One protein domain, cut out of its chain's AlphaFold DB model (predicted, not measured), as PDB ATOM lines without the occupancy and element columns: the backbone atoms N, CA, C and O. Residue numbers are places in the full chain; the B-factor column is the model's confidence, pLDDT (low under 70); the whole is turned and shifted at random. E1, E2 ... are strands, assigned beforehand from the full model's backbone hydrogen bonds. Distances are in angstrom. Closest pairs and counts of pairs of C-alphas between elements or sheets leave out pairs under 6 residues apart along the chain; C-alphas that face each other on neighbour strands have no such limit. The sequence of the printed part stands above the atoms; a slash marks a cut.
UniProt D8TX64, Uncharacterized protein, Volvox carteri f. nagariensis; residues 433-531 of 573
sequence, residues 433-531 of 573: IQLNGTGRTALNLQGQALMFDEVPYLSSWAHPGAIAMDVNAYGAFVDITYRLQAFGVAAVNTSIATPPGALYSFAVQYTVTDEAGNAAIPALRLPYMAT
ATOM      1  N   ILE A 433     -11.517 -10.374 -34.898       90.06
ATOM      2  CA  ILE A 433     -12.449 -10.220 -33.773       90.06
ATOM      3  C   ILE A 433     -13.744  -9.579 -34.274       90.06
ATOM      4  O   ILE A 433     -13.712  -8.545 -34.941       90.06
ATOM      5  N   GLN A 434     -14.880 -10.149 -33.888       88.38
ATOM      6  CA  GLN A 434     -16.208  -9.590 -34.113       88.38
ATOM      7  C   GLN A 434     -16.898  -9.345 -32.768       88.38
ATOM      8  O   GLN A 434     -17.064 -10.259 -31.963       88.38
ATOM      9  N   LEU A 435     -17.307  -8.101 -32.520       88.81
ATOM     10  CA  LEU A 435     -18.030  -7.721 -31.305       88.81
ATOM     11  C   LEU A 435     -19.514  -8.089 -31.443       88.81
ATOM     12  O   LEU A 435     -20.167  -7.675 -32.400       88.81
ATOM     13  N   ASN A 436     -20.057  -8.837 -30.481       87.06
ATOM     14  CA  ASN A 436     -21.480  -9.186 -30.465       87.06
ATOM     15  C   ASN A 436     -22.299  -8.035 -29.878       87.06
ATOM     16  O   ASN A 436     -21.812  -7.331 -29.001       87.06
ATOM     17  N   GLY A 437     -23.561  -7.873 -30.277       83.94
ATOM     18  CA  GLY A 437     -24.498  -6.917 -29.672       83.94
ATOM     19  C   GLY A 437     -25.041  -5.881 -30.654       83.94
ATOM     20  O   GLY A 437     -24.775  -5.940 -31.850       83.94
ATOM     21  N   THR A 438     -25.838  -4.946 -30.138       79.12
ATOM     22  CA  THR A 438     -26.582  -3.945 -30.930       79.12
ATOM     23  C   THR A 438     -25.984  -2.539 -30.848       79.12
ATOM     24  O   THR A 438     -26.634  -1.570 -31.236       79.12
ATOM     25  N   GLY A 439     -24.775  -2.410 -30.294       79.69
ATOM     26  CA  GLY A 439     -24.078  -1.135 -30.169       79.69
ATOM     27  C   GLY A 439     -23.719  -0.530 -31.527       79.69
ATOM     28  O   GLY A 439     -23.570  -1.231 -32.529       79.69
ATOM     29  N   ARG A 440     -23.557   0.792 -31.562       81.12
ATOM     30  CA  ARG A 440     -23.143   1.530 -32.760       81.12
ATOM     31  C   ARG A 440     -21.673   1.246 -33.036       81.12
ATOM     32  O   ARG A 440     -20.816   1.599 -32.231       81.12
ATOM     33  N   THR A 441     -21.363   0.619 -34.156       82.44
ATOM     34  CA  THR A 441     -19.986   0.275 -34.517       82.44
ATOM     35  C   THR A 441     -19.258   1.444 -35.183       82.44
ATOM     36  O   THR A 441     -19.871   2.310 -35.805       82.44
ATOM     37  N   ALA A 442     -17.937   1.489 -35.031       78.88
ATOM     38  CA  ALA A 442     -17.040   2.431 -35.692       78.88
ATOM     39  C   ALA A 442     -15.644   1.803 -35.861       78.88
ATOM     40  O   ALA A 442     -15.373   0.723 -35.347       78.88
ATOM     41  N   LEU A 443     -14.746   2.479 -36.572       77.94
ATOM     42  CA  LEU A 443     -13.329   2.120 -36.671       77.94
ATOM     43  C   LEU A 443     -12.492   3.328 -36.258       77.94
ATOM     44  O   LEU A 443     -12.865   4.463 -36.563       77.94
ATOM     45  N   ASN A 444     -11.370   3.103 -35.577       73.25
ATOM     46  CA  ASN A 444     -10.412   4.177 -35.321       73.25
ATOM     47  C   ASN A 444      -9.358   4.293 -36.435       73.25
ATOM     48  O   ASN A 444      -9.289   3.472 -37.352       73.25
ATOM     49  N   LEU A 445      -8.513   5.322 -36.340       66.56
ATOM     50  CA  LEU A 445      -7.445   5.607 -37.308       66.56
ATOM     51  C   LEU A 445      -6.391   4.491 -37.393       66.56
ATOM     52  O   LEU A 445      -5.698   4.368 -38.398       66.56
ATOM     53  N   GLN A 446      -6.285   3.668 -36.353       69.12
ATOM     54  CA  GLN A 446      -5.402   2.510 -36.268       69.12
ATOM     55  C   GLN A 446      -6.068   1.219 -36.788       69.12
ATOM     56  O   GLN A 446      -5.457   0.155 -36.735       69.12
ATOM     57  N   GLY A 447      -7.307   1.292 -37.295       64.94
ATOM     58  CA  GLY A 447      -8.051   0.151 -37.833       64.94
ATOM     59  C   GLY A 447      -8.683  -0.763 -36.777       64.94
ATOM     60  O   GLY A 447      -9.128  -1.855 -37.115       64.94
ATOM     61  N   GLN A 448      -8.732  -0.340 -35.512       78.44
ATOM     62  CA  GLN A 448      -9.371  -1.081 -34.425       78.44
ATOM     63  C   GLN A 448     -10.890  -0.922 -34.499       78.44
ATOM     64  O   GLN A 448     -11.401   0.198 -34.611       78.44
ATOM     65  N   ALA A 449     -11.612  -2.039 -34.401       76.75
ATOM     66  CA  ALA A 449     -13.070  -2.046 -34.315       76.75
ATOM     67  C   ALA A 449     -13.517  -1.417 -32.993       76.75
ATOM     68  O   ALA A 449     -13.073  -1.839 -31.935       76.75
ATOM     69  N   LEU A 450     -14.395  -0.422 -33.052       85.75
ATOM     70  CA  LEU A 450     -15.041   0.219 -31.911       85.75
ATOM     71  C   LEU A 450     -16.530  -0.157 -31.898       85.75
ATOM     72  O   LEU A 450     -17.162  -0.218 -32.950       85.75
ATOM     73  N   MET A 451     -17.127  -0.343 -30.724       86.69
ATOM     74  CA  MET A 451     -18.580  -0.480 -30.568       86.69
ATOM     75  C   MET A 451     -19.068   0.354 -29.387       86.69
ATOM     76  O   MET A 451     -18.708   0.080 -28.248       86.69
ATOM     77  N   PHE A 452     -19.885   1.365 -29.655       86.50
ATOM     78  CA  PHE A 452     -20.516   2.212 -28.650       86.50
ATOM     79  C   PHE A 452     -21.831   1.588 -28.195       86.50
ATOM     80  O   PHE A 452     -22.781   1.495 -28.976       86.50
ATOM     81  N   ASP A 453     -21.898   1.192 -26.930       87.62
ATOM     82  CA  ASP A 453     -23.138   0.694 -26.343       87.62
ATOM     83  C   ASP A 453     -23.838   1.827 -25.598       87.62
ATOM     84  O   ASP A 453     -23.271   2.416 -24.675       87.62
ATOM     85  N   GLU A 454     -25.089   2.088 -25.970       88.06
ATOM     86  CA  GLU A 454     -25.970   2.913 -25.155       88.06
ATOM     87  C   GLU A 454     -26.480   2.083 -23.983       88.06
ATOM     88  O   GLU A 454     -27.191   1.093 -24.167       88.06
ATOM     89  N   VAL A 455     -26.104   2.481 -22.774       88.06
ATOM     90  CA  VAL A 455     -26.532   1.816 -21.549       88.06
ATOM     91  C   VAL A 455     -27.376   2.802 -20.747       88.06
ATOM     92  O   VAL A 455     -26.912   3.906 -20.454       88.06
ATOM     93  N   PRO A 456     -28.628   2.466 -20.402       87.00
ATOM     94  CA  PRO A 456     -29.433   3.342 -19.566       87.00
ATOM     95  C   PRO A 456     -28.768   3.565 -18.202       87.00
ATOM     96  O   PRO A 456     -28.263   2.635 -17.571       87.00
ATOM     97  N   TYR A 457     -28.777   4.811 -17.729       85.38
ATOM     98  CA  TYR A 457     -28.234   5.146 -16.414       85.38
ATOM     99  C   TYR A 457     -28.891   4.298 -15.305       85.38
ATOM    100  O   TYR A 457     -30.115   4.173 -15.268       85.38
ATOM    101  N   LEU A 458     -28.074   3.730 -14.405       84.25
ATOM    102  CA  LEU A 458     -28.475   2.803 -13.330       84.25
ATOM    103  C   LEU A 458     -29.065   1.450 -13.782       84.25
ATOM    104  O   LEU A 458     -29.614   0.725 -12.950       84.25
ATOM    105  N   SER A 459     -28.941   1.061 -15.055       85.19
ATOM    106  CA  SER A 459     -29.349  -0.282 -15.486       85.19
ATOM    107  C   SER A 459     -28.290  -1.340 -15.177       85.19
ATOM    108  O   SER A 459     -27.112  -1.039 -14.973       85.19
ATOM    109  N   SER A 460     -28.682  -2.615 -15.198       81.06
ATOM    110  CA  SER A 460     -27.712  -3.701 -15.330       81.06
ATOM    111  C   SER A 460     -27.172  -3.718 -16.762       81.06
ATOM    112  O   SER A 460     -27.928  -3.624 -17.728       81.06
ATOM    113  N   TRP A 461     -25.851  -3.808 -16.904       83.75
ATOM    114  CA  TRP A 461     -25.200  -4.021 -18.194       83.75
ATOM    115  C   TRP A 461     -24.710  -5.462 -18.263       83.75
ATOM    116  O   TRP A 461     -23.896  -5.890 -17.443       83.75
ATOM    117  N   ALA A 462     -25.228  -6.220 -19.227       84.94
ATOM    118  CA  ALA A 462     -24.751  -7.560 -19.525       84.94
ATOM    119  C   ALA A 462     -23.728  -7.467 -20.655       84.94
ATOM    120  O   ALA A 462     -24.061  -6.998 -21.740       84.94
ATOM    121  N   HIS A 463     -22.499  -7.917 -20.399       84.62
ATOM    122  CA  HIS A 463     -21.430  -7.938 -21.391       84.62
ATOM    123  C   HIS A 463     -21.819  -8.832 -22.585       84.62
ATOM    124  O   HIS A 463     -21.874 -10.054 -22.422       84.62
ATOM    125  N   PRO A 464     -22.052  -8.275 -23.789       85.19
ATOM    126  CA  PRO A 464     -22.596  -9.055 -24.907       85.19
ATOM    127  C   PRO A 464     -21.593 -10.029 -25.546       85.19
ATOM    128  O   PRO A 464     -21.981 -10.879 -26.345       85.19
ATOM    129  N   GLY A 465     -20.310  -9.926 -25.190       88.06
ATOM    130  CA  GLY A 465     -19.255 -10.799 -25.697       88.06
ATOM    131  C   GLY A 465     -18.719 -10.400 -27.070       88.06
ATOM    132  O   GLY A 465     -19.087  -9.374 -27.651       88.06
ATOM    133  N   ALA A 466     -17.819 -11.238 -27.571       90.88
ATOM    134  CA  ALA A 466     -17.237 -11.164 -28.901       90.88
ATOM    135  C   ALA A 466     -16.819 -12.573 -29.340       90.88
ATOM    136  O   ALA A 466     -16.638 -13.454 -28.497       90.88
ATOM    137  N   ILE A 467     -16.676 -12.771 -30.645       90.75
ATOM    138  CA  ILE A 467     -16.186 -14.009 -31.256       90.75
ATOM    139  C   ILE A 467     -14.883 -13.738 -32.008       90.75
ATOM    140  O   ILE A 467     -14.650 -12.616 -32.466       90.75
ATOM    141  N   ALA A 468     -14.031 -14.754 -32.121       91.25
ATOM    142  CA  ALA A 468     -12.774 -14.674 -32.853       91.25
ATOM    143  C   ALA A 468     -12.650 -15.822 -33.856       91.25
ATOM    144  O   ALA A 468     -12.828 -16.984 -33.499       91.25
ATOM    145  N   MET A 469     -12.318 -15.492 -35.102       88.31
ATOM    146  CA  MET A 469     -12.131 -16.459 -36.185       88.31
ATOM    147  C   MET A 469     -10.755 -16.293 -36.811       88.31
ATOM    148  O   MET A 469     -10.256 -15.174 -36.931       88.31
ATOM    149  N   ASP A 470     -10.184 -17.399 -37.256       88.56
ATOM    150  CA  ASP A 470      -8.891 -17.447 -37.923       88.56
ATOM    151  C   ASP A 470      -8.955 -18.315 -39.183       88.56
ATOM    152  O   ASP A 470      -9.891 -19.099 -39.354       88.56
ATOM    153  N   VAL A 471      -7.982 -18.171 -40.077       82.50
ATOM    154  CA  VAL A 471      -7.802 -19.047 -41.236       82.50
ATOM    155  C   VAL A 471      -6.510 -19.809 -41.020       82.50
ATOM    156  O   VAL A 471      -5.448 -19.211 -41.060       82.50
ATOM    157  N   ASN A 472      -6.595 -21.123 -40.819       75.75
ATOM    158  CA  ASN A 472      -5.401 -21.916 -40.559       75.75
ATOM    159  C   ASN A 472      -4.474 -21.987 -41.789       75.75
ATOM    160  O   ASN A 472      -4.858 -21.667 -42.916       75.75
ATOM    161  N   ALA A 473      -3.282 -22.551 -41.604       69.75
ATOM    162  CA  ALA A 473      -2.286 -22.716 -42.665       69.75
ATOM    163  C   ALA A 473      -2.742 -23.516 -43.915       69.75
ATOM    164  O   ALA A 473      -2.040 -23.528 -44.927       69.75
ATOM    165  N   TYR A 474      -3.898 -24.188 -43.862       66.38
ATOM    166  CA  TYR A 474      -4.509 -24.916 -44.979       66.38
ATOM    167  C   TYR A 474      -5.670 -24.151 -45.640       66.38
ATOM    168  O   TYR A 474      -6.334 -24.693 -46.522       66.38
ATOM    169  N   GLY A 475      -5.928 -22.907 -45.230       71.12
ATOM    170  CA  GLY A 475      -7.008 -22.074 -45.758       71.12
ATOM    171  C   GLY A 475      -8.389 -22.377 -45.168       71.12
ATOM    172  O   GLY A 475      -9.390 -21.912 -45.713       71.12
ATOM    173  N   ALA A 476      -8.477 -23.162 -44.089       68.62
ATOM    174  CA  ALA A 476      -9.747 -23.483 -43.442       68.62
ATOM    175  C   ALA A 476     -10.046 -22.515 -42.289       68.62
ATOM    176  O   ALA A 476      -9.169 -22.212 -41.482       68.62
ATOM    177  N   PHE A 477     -11.302 -22.073 -42.189       78.88
ATOM    178  CA  PHE A 477     -11.760 -21.230 -41.086       78.88
ATOM    179  C   PHE A 477     -11.826 -22.020 -39.774       78.88
ATOM    180  O   PHE A 477     -12.398 -23.111 -39.727       78.88
ATOM    181  N   VAL A 478     -11.275 -21.448 -38.707       79.94
ATOM    182  CA  VAL A 478     -11.246 -22.020 -37.358       79.94
ATOM    183  C   VAL A 478     -11.804 -21.003 -36.367       79.94
ATOM    184  O   VAL A 478     -11.404 -19.840 -36.358       79.94
ATOM    185  N   ASP A 479     -12.731 -21.441 -35.517       87.69
ATOM    186  CA  ASP A 479     -13.212 -20.647 -34.387       87.69
ATOM    187  C   ASP A 479     -12.190 -20.713 -33.245       87.69
ATOM    188  O   ASP A 479     -11.895 -21.783 -32.702       87.69
ATOM    189  N   ILE A 480     -11.646 -19.556 -32.884       90.56
ATOM    190  CA  ILE A 480     -10.687 -19.397 -31.791       90.56
ATOM    191  C   ILE A 480     -11.235 -18.490 -30.683       90.56
ATOM    192  O   ILE A 480     -10.472 -17.954 -29.881       90.56
ATOM    193  N   THR A 481     -12.560 -18.335 -30.592       90.69
ATOM    194  CA  THR A 481     -13.243 -17.511 -29.578       90.69
ATOM    195  C   THR A 481     -12.816 -17.866 -28.154       90.69
ATOM    196  O   THR A 481     -12.697 -16.986 -27.307       90.69
ATOM    197  N   TYR A 482     -12.490 -19.133 -27.887       87.94
ATOM    198  CA  TYR A 482     -11.995 -19.584 -26.582       87.94
ATOM    199  C   TYR A 482     -10.644 -18.963 -26.166       87.94
ATOM    200  O   TYR A 482     -10.294 -19.012 -24.989       87.94
ATOM    201  N   ARG A 483      -9.883 -18.385 -27.108       86.94
ATOM    202  CA  ARG A 483      -8.609 -17.682 -26.861       86.94
ATOM    203  C   ARG A 483      -8.772 -16.172 -26.690       86.94
ATOM    204  O   ARG A 483      -7.790 -15.481 -26.418       86.94
ATOM    205  N   LEU A 484      -9.980 -15.647 -26.877       92.69
ATOM    206  CA  LEU A 484     -10.268 -14.223 -26.786       92.69
ATOM    207  C   LEU A 484     -10.139 -13.736 -25.335       92.69
ATOM    208  O   LEU A 484     -10.738 -14.290 -24.415       92.69
ATOM    209  N   GLN A 485      -9.386 -12.660 -25.142       91.44
ATOM    210  CA  GLN A 485      -9.214 -11.995 -23.854       91.44
ATOM    211  C   GLN A 485      -9.951 -10.658 -23.864       91.44
ATOM    212  O   GLN A 485      -9.860  -9.916 -24.840       91.44
ATOM    213  N   ALA A 486     -10.668 -10.348 -22.780       89.88
ATOM    214  CA  ALA A 486     -11.392  -9.092 -22.605       89.88
ATOM    215  C   ALA A 486     -10.905  -8.357 -21.347       89.88
ATOM    216  O   ALA A 486     -10.935  -8.901 -20.243       89.88
ATOM    217  N   PHE A 487     -10.497  -7.102 -21.507       88.94
ATOM    218  CA  PHE A 487      -9.972  -6.240 -20.449       88.94
ATOM    219  C   PHE A 487     -10.940  -5.092 -20.171       88.94
ATOM    220  O   PHE A 487     -11.531  -4.546 -21.094       88.94
ATOM    221  N   GLY A 488     -11.105  -4.709 -18.902       84.81
ATOM    222  CA  GLY A 488     -11.958  -3.575 -18.507       84.81
ATOM    223  C   GLY A 488     -13.442  -3.904 -18.301       84.81
ATOM    224  O   GLY A 488     -14.183  -3.046 -17.834       84.81
ATOM    225  N   VAL A 489     -13.880  -5.144 -18.558       86.00
ATOM    226  CA  VAL A 489     -15.290  -5.568 -18.396       86.00
ATOM    227  C   VAL A 489     -15.805  -5.315 -16.976       86.00
ATOM    228  O   VAL A 489     -16.868  -4.732 -16.795       86.00
ATOM    229  N   ALA A 490     -15.026  -5.703 -15.964       84.00
ATOM    230  CA  ALA A 490     -15.396  -5.540 -14.557       84.00
ATOM    231  C   ALA A 490     -15.360  -4.077 -14.074       84.00
ATOM    232  O   ALA A 490     -15.868  -3.781 -12.997       84.00
ATOM    233  N   ALA A 491     -14.754  -3.168 -14.846       83.06
ATOM    234  CA  ALA A 491     -14.668  -1.752 -14.503       83.06
ATOM    235  C   ALA A 491     -15.898  -0.952 -14.962       83.06
ATOM    236  O   ALA A 491     -16.052   0.199 -14.557       83.06
ATOM    237  N   VAL A 492     -16.766  -1.533 -15.801       86.31
ATOM    238  CA  VAL A 492     -17.963  -0.852 -16.303       86.31
ATOM    239  C   VAL A 492     -18.956  -0.648 -15.162       86.31
ATOM    240  O   VAL A 492     -19.541  -1.601 -14.651       86.31
ATOM    241  N   ASN A 493     -19.160   0.612 -14.776       87.44
ATOM    242  CA  ASN A 493     -20.065   0.992 -13.697       87.44
ATOM    243  C   ASN A 493     -21.182   1.913 -14.211       87.44
ATOM    244  O   ASN A 493     -20.981   3.106 -14.433       87.44
ATOM    245  N   THR A 494     -22.390   1.366 -14.336       87.81
ATOM    246  CA  THR A 494     -23.565   2.073 -14.872       87.81
ATOM    247  C   THR A 494     -24.158   3.126 -13.932       87.81
ATOM    248  O   THR A 494     -25.037   3.888 -14.335       87.81
ATOM    249  N   SER A 495     -23.664   3.213 -12.691       86.00
ATOM    250  CA  SER A 495     -24.023   4.281 -11.746       86.00
ATOM    251  C   SER A 495     -23.254   5.586 -11.969       86.00
ATOM    252  O   SER A 495     -23.537   6.581 -11.306       86.00
ATOM    253  N   ILE A 496     -22.306   5.616 -12.913       83.50
ATOM    254  CA  ILE A 496     -21.528   6.811 -13.252       83.50
ATOM    255  C   ILE A 496     -21.979   7.326 -14.620       83.50
ATOM    256  O   ILE A 496     -21.707   6.710 -15.651       83.50
ATOM    257  N   ALA A 497     -22.664   8.471 -14.631       81.88
ATOM    258  CA  ALA A 497     -23.106   9.115 -15.865       81.88
ATOM    259  C   ALA A 497     -21.910   9.512 -16.748       81.88
ATOM    260  O   ALA A 497     -20.844   9.870 -16.242       81.88
ATOM    261  N   THR A 498     -22.088   9.474 -18.071       85.00
ATOM    262  CA  THR A 498     -21.056   9.954 -18.998       85.00
ATOM    263  C   THR A 498     -20.865  11.463 -18.829       85.00
ATOM    264  O   THR A 498     -21.856  12.197 -18.875       85.00
ATOM    265  N   PRO A 499     -19.625  11.947 -18.610       81.75
ATOM    266  CA  PRO A 499     -19.366  13.374 -18.462       81.75
ATOM    267  C   PRO A 499     -19.859  14.180 -19.677       81.75
ATOM    268  O   PRO A 499     -19.727  13.707 -20.808       81.75
ATOM    269  N   PRO A 500     -20.375  15.410 -19.488       74.88
ATOM    270  CA  PRO A 500     -20.764  16.268 -20.603       74.88
ATOM    271  C   PRO A 500     -19.604  16.473 -21.587       74.88
ATOM    272  O   PRO A 500     -18.525  16.914 -21.198       74.88
ATOM    273  N   GLY A 501     -19.828  16.144 -22.862       73.00
ATOM    274  CA  GLY A 501     -18.819  16.237 -23.924       73.00
ATOM    275  C   GLY A 501     -17.936  14.995 -24.105       73.00
ATOM    276  O   GLY A 501     -17.202  14.931 -25.088       73.00
ATOM    277  N   ALA A 502     -18.020  13.994 -23.222       75.56
ATOM    278  CA  ALA A 502     -17.371  12.700 -23.425       75.56
ATOM    279  C   ALA A 502     -18.252  11.776 -24.282       75.56
ATOM    280  O   ALA A 502     -19.471  11.736 -24.124       75.56
ATOM    281  N   LEU A 503     -17.631  11.011 -25.185       78.44
ATOM    282  CA  LEU A 503     -18.337  10.058 -26.055       78.44
ATOM    283  C   LEU A 503     -18.665   8.730 -25.352       78.44
ATOM    284  O   LEU A 503     -19.547   8.006 -25.802       78.44
ATOM    285  N   TYR A 504     -17.940   8.394 -24.282       86.19
ATOM    286  CA  TYR A 504     -18.102   7.163 -23.508       86.19
ATOM    287  C   TYR A 504     -17.598   7.335 -22.073       86.19
ATOM    288  O   TYR A 504     -16.822   8.248 -21.789       86.19
ATOM    289  N   SER A 505     -18.035   6.451 -21.172       82.25
ATOM    290  CA  SER A 505     -17.571   6.418 -19.774       82.25
ATOM    291  C   SER A 505     -16.506   5.354 -19.530       82.25
ATOM    292  O   SER A 505     -15.616   5.548 -18.706       82.25
ATOM    293  N   PHE A 506     -16.600   4.221 -20.227       88.56
ATOM    294  CA  PHE A 506     -15.731   3.065 -20.015       88.56
ATOM    295  C   PHE A 506     -15.221   2.525 -21.347       88.56
ATOM    296  O   PHE A 506     -15.849   2.735 -22.383       88.56
ATOM    297  N   ALA A 507     -14.097   1.815 -21.314       89.44
ATOM    298  CA  ALA A 507     -13.554   1.120 -22.470       89.44
ATOM    299  C   ALA A 507     -13.236  -0.330 -22.104       89.44
ATOM    300  O   ALA A 507     -12.563  -0.599 -21.110       89.44
ATOM    301  N   VAL A 508     -13.728  -1.252 -22.921       90.75
ATOM    302  CA  VAL A 508     -13.472  -2.686 -22.831       90.75
ATOM    303  C   VAL A 508     -12.683  -3.097 -24.060       90.75
ATOM    304  O   VAL A 508     -13.158  -2.911 -25.175       90.75
ATOM    305  N   GLN A 509     -11.486  -3.639 -23.874       91.62
ATOM    306  CA  GLN A 509     -10.602  -4.028 -24.971       91.62
ATOM    307  C   GLN A 509     -10.592  -5.542 -25.151       91.62
ATOM    308  O   GLN A 509     -10.487  -6.276 -24.173       91.62
ATOM    309  N   TYR A 510     -10.637  -5.994 -26.396       92.31
ATOM    310  CA  TYR A 510     -10.557  -7.392 -26.785       92.31
ATOM    311  C   TYR A 510      -9.301  -7.646 -27.601       92.31
ATOM    312  O   TYR A 510      -9.005  -6.910 -28.546       92.31
ATOM    313  N   THR A 511      -8.593  -8.716 -27.261       93.00
ATOM    314  CA  THR A 511      -7.395  -9.170 -27.971       93.00
ATOM    315  C   THR A 511      -7.428 -10.681 -28.132       93.00
ATOM    316  O   THR A 511      -7.954 -11.395 -27.278       93.00
ATOM    317  N   VAL A 512      -6.842 -11.183 -29.214       94.19
ATOM    318  CA  VAL A 512      -6.677 -12.619 -29.446       94.19
ATOM    319  C   VAL A 512      -5.403 -12.856 -30.248       94.19
ATOM    320  O   VAL A 512      -5.052 -12.049 -31.111       94.19
ATOM    321  N   THR A 513      -4.733 -13.965 -29.954       91.50
ATOM    322  CA  THR A 513      -3.564 -14.453 -30.686       91.50
ATOM    323  C   THR A 513      -3.837 -15.891 -31.109       91.50
ATOM    324  O   THR A 513      -4.370 -16.679 -30.317       91.50
ATOM    325  N   ASP A 514      -3.514 -16.219 -32.355       87.81
ATOM    326  CA  ASP A 514      -3.676 -17.568 -32.898       87.81
ATOM    327  C   ASP A 514      -2.614 -18.553 -32.349       87.81
ATOM    328  O   ASP A 514      -1.874 -18.266 -31.404       87.81
ATOM    329  N   GLU A 515      -2.571 -19.767 -32.899       80.62
ATOM    330  CA  GLU A 515      -1.581 -20.790 -32.532       80.62
ATOM    331  C   GLU A 515      -0.209 -20.582 -33.190       80.62
ATOM    332  O   GLU A 515       0.797 -21.084 -32.688       80.62
ATOM    333  N   ALA A 516      -0.148 -19.801 -34.268       80.31
ATOM    334  CA  ALA A 516       1.080 -19.452 -34.971       80.31
ATOM    335  C   ALA A 516       1.790 -18.212 -34.389       80.31
ATOM    336  O   ALA A 516       2.937 -17.931 -34.753       80.31
ATOM    337  N   GLY A 517       1.144 -17.503 -33.461       82.88
ATOM    338  CA  GLY A 517       1.632 -16.289 -32.817       82.88
ATOM    339  C   GLY A 517       1.195 -14.985 -33.492       82.88
ATOM    340  O   GLY A 517       1.673 -13.925 -33.085       82.88
ATOM    341  N   ASN A 518       0.303 -15.016 -34.488       86.44
ATOM    342  CA  ASN A 518      -0.236 -13.804 -35.096       86.44
ATOM    343  C   ASN A 518      -1.324 -13.208 -34.191       86.44
ATOM    344  O   ASN A 518      -2.257 -13.887 -33.755       86.44
ATOM    345  N   ALA A 519      -1.202 -11.915 -33.895       88.94
ATOM    346  CA  ALA A 519      -2.161 -11.189 -33.072       88.94
ATOM    347  C   ALA A 519      -3.200 -10.478 -33.945       88.94
ATOM    348  O   ALA A 519      -2.855  -9.832 -34.939       88.94
ATOM    349  N   ALA A 520      -4.470 -10.549 -33.545       89.44
ATOM    350  CA  ALA A 520      -5.517  -9.730 -34.142       89.44
ATOM    351  C   ALA A 520      -5.291  -8.245 -33.832       89.44
ATOM    352  O   ALA A 520      -4.793  -7.879 -32.762       89.44
ATOM    353  N   ILE A 521      -5.767  -7.377 -34.726       87.62
ATOM    354  CA  ILE A 521      -5.961  -5.965 -34.388       87.62
ATOM    355  C   ILE A 521      -6.975  -5.897 -33.227       87.62
ATOM    356  O   ILE A 521      -8.061  -6.472 -33.354       87.62
ATOM    357  N   PRO A 522      -6.662  -5.221 -32.103       88.75
ATOM    358  CA  PRO A 522      -7.567  -5.183 -30.960       88.75
ATOM    359  C   PRO A 522      -8.910  -4.539 -31.305       88.75
ATOM    360  O   PRO A 522      -8.966  -3.598 -32.094       88.75
ATOM    361  N   ALA A 523      -9.976  -4.995 -30.655       88.62
ATOM    362  CA  ALA A 523     -11.294  -4.371 -30.727       88.62
ATOM    363  C   ALA A 523     -11.634  -3.697 -29.391       88.62
ATOM    364  O   ALA A 523     -11.204  -4.146 -28.334       88.62
ATOM    365  N   LEU A 524     -12.399  -2.616 -29.418       90.06
ATOM    366  CA  LEU A 524     -12.795  -1.832 -28.256       90.06
ATOM    367  C   LEU A 524     -14.309  -1.695 -28.213       90.06
ATOM    368  O   LEU A 524     -14.983  -1.495 -29.218       90.06
ATOM    369  N   ARG A 525     -14.851  -1.739 -27.009       92.25
ATOM    370  CA  ARG A 525     -16.256  -1.505 -26.725       92.25
ATOM    371  C   ARG A 525     -16.364  -0.384 -25.713       92.25
ATOM    372  O   ARG A 525     -15.665  -0.395 -24.706       92.25
ATOM    373  N   LEU A 526     -17.198   0.598 -26.015       91.25
ATOM    374  CA  LEU A 526     -17.222   1.908 -25.382       91.25
ATOM    375  C   LEU A 526     -18.627   2.194 -24.826       91.25
ATOM    376  O   LEU A 526     -19.426   2.848 -25.497       91.25
ATOM    377  N   PRO A 527     -18.976   1.683 -23.629       89.62
ATOM    378  CA  PRO A 527     -20.262   1.975 -23.010       89.62
ATOM    379  C   PRO A 527     -20.384   3.454 -22.627       89.62
ATOM    380  O   PRO A 527     -19.504   4.010 -21.952       89.62
ATOM    381  N   TYR A 528     -21.504   4.076 -22.996       89.62
ATOM    382  CA  TYR A 528     -21.906   5.398 -22.515       89.62
ATOM    383  C   TYR A 528     -23.251   5.321 -21.795       89.62
ATOM    384  O   TYR A 528     -24.142   4.566 -22.180       89.62
ATOM    385  N   MET A 529     -23.381   6.098 -20.722       89.75
ATOM    386  CA  MET A 529     -24.563   6.124 -19.873       89.75
ATOM    387  C   MET A 529     -25.487   7.249 -20.326       89.75
ATOM    388  O   MET A 529     -25.243   8.420 -20.023       89.75
ATOM    389  N   ALA A 530     -26.546   6.894 -21.052       76.12
ATOM    390  CA  ALA A 530     -27.554   7.855 -21.474       76.12
ATOM    391  C   ALA A 530     -28.389   8.285 -20.260       76.12
ATOM    392  O   ALA A 530     -29.051   7.474 -19.604       76.12
ATOM    393  N   THR A 531     -28.349   9.578 -19.943       67.06
ATOM    394  CA  THR A 531     -29.280  10.172 -18.983       67.06
ATOM    395  C   THR A 531     -30.626  10.333 -19.678       67.06
ATOM    396  O   THR A 531     -30.721  10.946 -20.737       67.06
TER     397      THR A 531
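AT A GLANCE: This is residues 433 to 531 of the 573 residues of an uncharacterized protein of Volvox carteri f. nagariensis (UniProt D8TX64). With little regular structure, this is a twisted five-strand sheet, with a smaller three-strand sheet whose E1 comes near E7 and E8 and whose E5 lies out toward one end. The printed part has 99 residues, of which 39 are in the eight named strands, E1 to E8 in order along the chain; there is no named helix, and the class is all strand. E2 E3 E8 E7 E6 is mixed, E1 E4 E5 antiparallel. It spans 50 by 27 by 20 A, only just compact, close to loose, radius of gyration of the C-alphas 15.0 A.

IN THESE COORDINATES: E3, residues 449 to 456, spans 22.7 A; E8, 523 to 530, 22.3 A, ends at (-27.554, 7.855, -21.474). E2 is 440 to 443, E7 508 to 511, E6 485 to 487. E1, 433 to 435, begins at (-12.449, -10.220, -33.773); E4 is 466 to 471, E5 477 to 479.

HOW THE PARTS SIT: E3 and E8 are parallel at 22 degrees; N 526 and O 451 are 2.7 A apart. E6 E7 E8 form a meander, successive antiparallel neighbours. E4 pairs staggered: E1 at 466 to 468, E5 at 469 to 471. The closest C-alphas of E1 and E8, Ile 433 and Ala 523, are 6.7 A apart.

THE WHOLE: The printed part has no cut. Links E6 to E7 and E7 to E8 are long. Residues 445 to 447, 473 to 474, 476 and 531 have pLDDT under 70.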